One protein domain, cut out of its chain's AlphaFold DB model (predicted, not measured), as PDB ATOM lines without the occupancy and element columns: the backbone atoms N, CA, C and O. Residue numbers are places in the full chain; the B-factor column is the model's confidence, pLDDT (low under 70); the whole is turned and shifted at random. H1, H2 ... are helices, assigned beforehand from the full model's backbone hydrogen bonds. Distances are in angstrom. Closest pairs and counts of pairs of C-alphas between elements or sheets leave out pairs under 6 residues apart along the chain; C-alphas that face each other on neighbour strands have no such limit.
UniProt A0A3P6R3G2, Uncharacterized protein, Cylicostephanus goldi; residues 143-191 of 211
ATOM      1  N   ALA A 143      13.038  31.566 -24.813       81.00
ATOM      2  CA  ALA A 143      13.122  30.982 -26.157       81.00
ATOM      3  C   ALA A 143      12.195  31.652 -27.193       81.00
ATOM      4  O   ALA A 143      12.561  31.770 -28.357       81.00
ATOM      5  N   GLY A 144      11.028  32.149 -26.768       83.50
ATOM      6  CA  GLY A 144      10.079  32.848 -27.643       83.50
ATOM      7  C   GLY A 144      10.501  34.263 -28.062       83.50
ATOM      8  O   GLY A 144       9.799  34.887 -28.848       83.50
ATOM      9  N   ARG A 145      11.615  34.792 -27.534       85.69
ATOM     10  CA  ARG A 145      12.139  36.137 -27.851       85.69
ATOM     11  C   ARG A 145      13.483  36.114 -28.584       85.69
ATOM     12  O   ARG A 145      14.039  37.174 -28.852       85.69
ATOM     13  N   ILE A 146      14.021  34.932 -28.886       88.38
ATOM     14  CA  ILE A 146      15.315  34.767 -29.558       88.38
ATOM     15  C   ILE A 146      15.141  34.090 -30.916       88.38
ATOM     16  O   ILE A 146      14.204  33.327 -31.133       88.38
ATOM     17  N   SER A 147      16.062  34.362 -31.841       92.62
ATOM     18  CA  SER A 147      16.070  33.707 -33.149       92.62
ATOM     19  C   SER A 147      16.356  32.204 -33.026       92.62
ATOM     20  O   SER A 147      16.978  31.748 -32.063       92.62
ATOM     21  N   ALA A 148      15.963  31.422 -34.037       90.75
ATOM     22  CA  ALA A 148      16.245  29.984 -34.079       90.75
ATOM     23  C   ALA A 148      17.755  29.675 -33.992       90.75
ATOM     24  O   ALA A 148      18.163  28.729 -33.318       90.75
ATOM     25  N   GLU A 149      18.600  30.505 -34.612       91.31
ATOM     26  CA  GLU A 149      20.060  30.382 -34.530       91.31
ATOM     27  C   GLU A 149      20.579  30.653 -33.106       91.31
ATOM     28  O   GLU A 149      21.403  29.899 -32.578       91.31
ATOM     29  N   ALA A 150      20.063  31.692 -32.444       91.50
ATOM     30  CA  ALA A 150      20.411  32.009 -31.061       91.50
ATOM     31  C   ALA A 150      19.982  30.890 -30.099       91.50
ATOM     32  O   ALA A 150      20.745  30.531 -29.200       91.50
ATOM     33  N   LEU A 151      18.817  30.275 -30.332       91.94
ATOM     34  CA  LEU A 151      18.344  29.124 -29.565       91.94
ATOM     35  C   LEU A 151      19.268  27.908 -29.736       91.94
ATOM     36  O   LEU A 151      19.654  27.286 -28.747       91.94
ATOM     37  N   GLN A 152      19.688  27.598 -30.966       92.69
ATOM     38  CA  GLN A 152      20.663  26.529 -31.220       92.69
ATOM     39  C   GLN A 152      21.996  26.799 -30.509       92.69
ATOM     40  O   GLN A 152      22.582  25.896 -29.903       92.69
ATOM     41  N   LYS A 153      22.472  28.050 -30.532       92.88
ATOM     42  CA  LYS A 153      23.689  28.461 -29.819       92.88
ATOM     43  C   LYS A 153      23.533  28.303 -28.301       92.88
ATOM     44  O   LYS A 153      24.432  27.757 -27.660       92.88
ATOM     45  N   ALA A 154      22.391  28.695 -27.735       93.31
ATOM     46  CA  ALA A 154      22.070  28.510 -26.319       93.31
ATOM     47  C   ALA A 154      22.061  27.022 -25.925       93.31
ATOM     48  O   ALA A 154      22.737  26.630 -24.970       93.31
ATOM     49  N   GLN A 155      21.406  26.165 -26.715       93.81
ATOM     50  CA  GLN A 155      21.398  24.712 -26.503       93.81
ATOM     51  C   GLN A 155      22.816  24.120 -26.513       93.81
ATOM     52  O   GLN A 155      23.176  23.332 -25.635       93.81
ATOM     53  N   GLN A 156      23.668  24.538 -27.454       94.50
ATOM     54  CA  GLN A 156      25.069  24.106 -27.489       94.50
ATOM     55  C   GLN A 156      25.844  24.543 -26.236       94.50
ATOM     56  O   GLN A 156      26.639  23.761 -25.700       94.50
ATOM     57  N   ILE A 157      25.612  25.766 -25.741       93.81
ATOM     58  CA  ILE A 157      26.218  26.263 -24.497       93.81
ATOM     59  C   ILE A 157      25.768  25.404 -23.307       93.81
ATOM     60  O   ILE A 157      26.616  25.007 -22.502       93.81
ATOM     61  N   MET A 158      24.480  25.057 -23.219       93.38
ATOM     62  CA  MET A 158      23.943  24.186 -22.166       93.38
ATOM     63  C   MET A 158      24.606  22.807 -22.183       93.38
ATOM     64  O   MET A 158      25.137  22.374 -21.160       93.38
ATOM     65  N   ILE A 159      24.672  22.154 -23.349       95.94
ATOM     66  CA  ILE A 159      25.326  20.844 -23.511       95.94
ATOM     67  C   ILE A 159      26.802  20.922 -23.098       95.94
ATOM     68  O   ILE A 159      27.307  20.067 -22.366       95.94
ATOM     69  N   ARG A 160      27.514  21.967 -23.534       95.25
ATOM     70  CA  ARG A 160      28.917  22.194 -23.164       95.25
ATOM     71  C   ARG A 160      29.074  22.367 -21.652       95.25
ATOM     72  O   ARG A 160      29.997  21.800 -21.069       95.25
ATOM     73  N   ASN A 161      28.211  23.158 -21.017       95.19
ATOM     74  CA  ASN A 161      28.267  23.417 -19.580       95.19
ATOM     75  C   ASN A 161      27.955  22.148 -18.774       95.19
ATOM     76  O   ASN A 161      28.688  21.852 -17.830       95.19
ATOM     77  N   ALA A 162      26.963  21.361 -19.200       95.31
ATOM     78  CA  ALA A 162      26.633  20.067 -18.610       95.31
ATOM     79  C   ALA A 162      27.826  19.101 -18.665       95.31
ATOM     80  O   ALA A 162      28.268  18.617 -17.624       95.31
ATOM     81  N   ARG A 163      28.452  18.929 -19.841       96.06
ATOM     82  CA  ARG A 163      29.662  18.095 -20.001       96.06
ATOM     83  C   ARG A 163      30.814  18.548 -19.101       96.06
ATOM     84  O   ARG A 163      31.525  17.729 -18.524       96.06
ATOM     85  N   LYS A 164      31.023  19.862 -18.965       94.62
ATOM     86  CA  LYS A 164      32.067  20.409 -18.079       94.62
ATOM     87  C   LYS A 164      31.756  20.144 -16.605       94.62
ATOM     88  O   LYS A 164      32.680  19.843 -15.850       94.62
ATOM     89  N   ALA A 165      30.492  20.259 -16.201       95.00
ATOM     90  CA  ALA A 165      30.056  19.967 -14.838       95.00
ATOM     91  C   ALA A 165      30.212  18.477 -14.505       95.00
ATOM     92  O   ALA A 165      30.765  18.141 -13.461       95.00
ATOM     93  N   GLU A 166      29.807  17.593 -15.413       95.31
ATOM     94  CA  GLU A 166      29.975  16.145 -15.289       95.31
ATOM     95  C   GLU A 166      31.454  15.753 -15.164       95.31
ATOM     96  O   GLU A 166      31.840  15.079 -14.210       95.31
ATOM     97  N   ALA A 167      32.320  16.264 -16.045       94.75
ATOM     98  CA  ALA A 167      33.758  16.011 -15.968       94.75
ATOM     99  C   ALA A 167      34.372  16.499 -14.642       94.75
ATOM    100  O   ALA A 167      35.273  15.857 -14.097       94.75
ATOM    101  N   ALA A 168      33.898  17.628 -14.102       93.44
ATOM    102  CA  ALA A 168      34.330  18.119 -12.796       93.44
ATOM    103  C   ALA A 168      33.866  17.199 -11.652       93.44
ATOM    104  O   ALA A 168      34.665  16.903 -10.761       93.44
ATOM    105  N   ARG A 169      32.622  16.702 -11.699       94.12
ATOM    106  CA  ARG A 169      32.096  15.718 -10.736       94.12
ATOM    107  C   ARG A 169      32.893  14.417 -10.780       94.12
ATOM    108  O   ARG A 169      33.349  13.970  -9.735       94.12
ATOM    109  N   ALA A 170      33.159  13.878 -11.969       95.19
ATOM    110  CA  ALA A 170      33.960  12.666 -12.141       95.19
ATOM    111  C   ALA A 170      35.384  12.829 -11.578       95.19
ATOM    112  O   ALA A 170      35.903  11.932 -10.917       95.19
ATOM    113  N   ARG A 171      36.018  13.995 -11.784       92.75
ATOM    114  CA  ARG A 171      37.322  14.302 -11.171       92.75
ATOM    115  C   ARG A 171      37.244  14.326  -9.648       92.75
ATOM    116  O   ARG A 171      38.104  13.742  -9.005       92.75
ATOM    117  N   TYR A 172      36.231  14.979  -9.082       92.62
ATOM    118  CA  TYR A 172      36.045  15.052  -7.631       92.62
ATOM    119  C   TYR A 172      35.748  13.676  -7.014       92.62
ATOM    120  O   TYR A 172      36.262  13.345  -5.947       92.62
ATOM    121  N   GLN A 173      34.973  12.846  -7.714       94.69
ATOM    122  CA  GLN A 173      34.673  11.478  -7.304       94.69
ATOM    123  C   GLN A 173      35.943  10.623  -7.220       94.69
ATOM    124  O   GLN A 173      36.099   9.889  -6.250       94.69
ATOM    125  N   LYS A 174      36.876  10.785  -8.170       95.25
ATOM    126  CA  LYS A 174      38.181  10.098  -8.186       95.25
ATOM    127  C   LYS A 174      39.173  10.584  -7.117       95.25
ATOM    128  O   LYS A 174      40.171   9.911  -6.897       95.25
ATOM    129  N   MET A 175      38.944  11.740  -6.483       95.50
ATOM    130  CA  MET A 175      39.827  12.245  -5.421       95.50
ATOM    131  C   MET A 175      39.606  11.492  -4.107       95.50
ATOM    132  O   MET A 175      38.457  11.261  -3.715       95.50
ATOM    133  N   SER A 176      40.698  11.201  -3.395       96.19
ATOM    134  CA  SER A 176      40.655  10.658  -2.031       96.19
ATOM    135  C   SER A 176      40.092  11.681  -1.025       96.19
ATOM    136  O   SER A 176      40.067  12.885  -1.313       96.19
ATOM    137  N   PRO A 177      39.652  11.254   0.174       95.12
ATOM    138  CA  PRO A 177      39.180  12.172   1.216       95.12
ATOM    139  C   PRO A 177      40.196  13.268   1.577       95.12
ATOM    140  O   PRO A 177      39.832  14.440   1.683       95.12
ATOM    141  N   GLU A 178      41.478  12.917   1.682       94.38
ATOM    142  CA  GLU A 178      42.560  13.868   1.963       94.38
ATOM    143  C   GLU A 178      42.758  14.867   0.816       94.38
ATOM    144  O   GLU A 178      42.805  16.078   1.044       94.38
ATOM    145  N   GLN A 179      42.760  14.386  -0.432       95.06
ATOM    146  CA  GLN A 179      42.851  15.242  -1.618       95.06
ATOM    147  C   GLN A 179      41.660  16.204  -1.722       95.06
ATOM    148  O   GLN A 179      41.832  17.361  -2.113       95.06
ATOM    149  N   ARG A 180      40.450  15.767  -1.346       94.38
ATOM    150  CA  ARG A 180      39.260  16.636  -1.293       94.38
ATOM    151  C   ARG A 180      39.405  17.715  -0.224       94.38
ATOM    152  O   ARG A 180      39.094  18.876  -0.502       94.38
ATOM    153  N   LYS A 181      39.896  17.362   0.972       95.12
ATOM    154  CA  LYS A 181      40.159  18.316   2.062       95.12
ATOM    155  C   LYS A 181      41.155  19.384   1.614       95.12
ATOM    156  O   LYS A 181      40.867  20.575   1.728       95.12
ATOM    157  N   GLU A 182      42.273  18.969   1.027       95.12
ATOM    158  CA  GLU A 182      43.293  19.888   0.526       95.12
ATOM    159  C   GLU A 182      42.771  20.764  -0.625       95.12
ATOM    160  O   GLU A 182      42.960  21.983  -0.624       95.12
ATOM    161  N   TYR A 183      42.054  20.179  -1.590       93.44
ATOM    162  CA  TYR A 183      41.434  20.920  -2.690       93.44
ATOM    163  C   TYR A 183      40.469  22.001  -2.180       93.44
ATOM    164  O   TYR A 183      40.532  23.153  -2.624       93.44
ATOM    165  N   ASN A 184      39.599  21.654  -1.227       93.81
ATOM    166  CA  ASN A 184      38.637  22.584  -0.638       93.81
ATOM    167  C   ASN A 184      39.338  23.685   0.167       93.81
ATOM    168  O   ASN A 184      38.965  24.854   0.042       93.81
ATOM    169  N   MET A 185      40.395  23.345   0.907       95.31
ATOM    170  CA  MET A 185      41.230  24.309   1.625       95.31
ATOM    171  C   MET A 185      41.889  25.309   0.667       95.31
ATOM    172  O   MET A 185      41.716  26.518   0.832       95.31
ATOM    173  N   ARG A 186      42.560  24.836  -0.393       94.75
ATOM    174  CA  ARG A 186      43.173  25.706  -1.415       94.75
ATOM    175  C   ARG A 186      42.132  26.593  -2.101       94.75
ATOM    176  O   ARG A 186      42.375  27.774  -2.347       94.75
ATOM    177  N   ARG A 187      40.943  26.051  -2.390       92.19
ATOM    178  CA  ARG A 187      39.830  26.813  -2.975       92.19
ATOM    179  C   ARG A 187      39.339  27.916  -2.033       92.19
ATOM    180  O   ARG A 187      39.108  29.034  -2.497       92.19
ATOM    181  N   ALA A 188      39.187  27.621  -0.744       94.19
ATOM    182  CA  ALA A 188      38.773  28.591   0.267       94.19
ATOM    183  C   ALA A 188      39.821  29.702   0.444       94.19
ATOM    184  O   ALA A 188      39.475  30.882   0.378       94.19
ATOM    185  N   GLN A 189      41.101  29.336   0.555       94.00
ATOM    186  CA  GLN A 189      42.215  30.287   0.627       94.00
ATOM    187  C   GLN A 189      42.253  31.200  -0.605       94.00
ATOM    188  O   GLN A 189      42.273  32.421  -0.472       94.00
ATOM    189  N   ALA A 190      42.162  30.641  -1.816       92.06
ATOM    190  CA  ALA A 190      42.141  31.433  -3.044       92.06
ATOM    191  C   ALA A 190      40.926  32.378  -3.120       92.06
ATOM    192  O   ALA A 190      41.046  33.496  -3.627       92.06
ATOM    193  N   LYS A 191      39.754  31.955  -2.618       92.25
ATOM    194  CA  LYS A 191      38.568  32.821  -2.514       92.25
ATOM    195  C   LYS A 191      38.834  33.989  -1.561       92.25
ATOM    196  O   LYS A 191      38.557  35.124  -1.940       92.25
TER     197      LYS A 191
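This is residues 143 to 191 of the 211 residues of an uncharacterized protein of Cylicostephanus goldi (UniProt A0A3P6R3G2). A long helix, H1, and a shorter one, H2, meet near their ends as a V, with a tight link at the corner. Residues 143 to 147 lie before H1, at its end away from that corner. The printed part has 49 residues with two named helices, H1 then H2, and no named strand; the class is all helix. It is extended, with a radius of gyration of the C-alphas of 17.0 A and spans of 48 by 23 by 12 A.

H1, residues 148 to 174, and H2, residues 177 to 191, are close but not clearly touching; their closest C-alphas, of Tyr 172 and Arg 180, are 7.3 A apart. They run opposite ways at a steep tilt of 52 degrees. In both helices every O i to N i+4 pair is within hydrogen-bond range.

H1 begins at C-alpha 148 (16.245, 29.984, -34.079) and is 39.3 A long from first to last C-alpha. H2, 21.0 A long, ends at C-alpha 191 (38.568, 32.821, -2.514).

The two C-alphas farthest apart, of Ser 147 and Glu 178, are 48.3 A apart. Residues 155 to 171 of H1 and 184 to 191 of H2 stand free. The printed part has no cut, and no printed residue is under 70 in pLDDT.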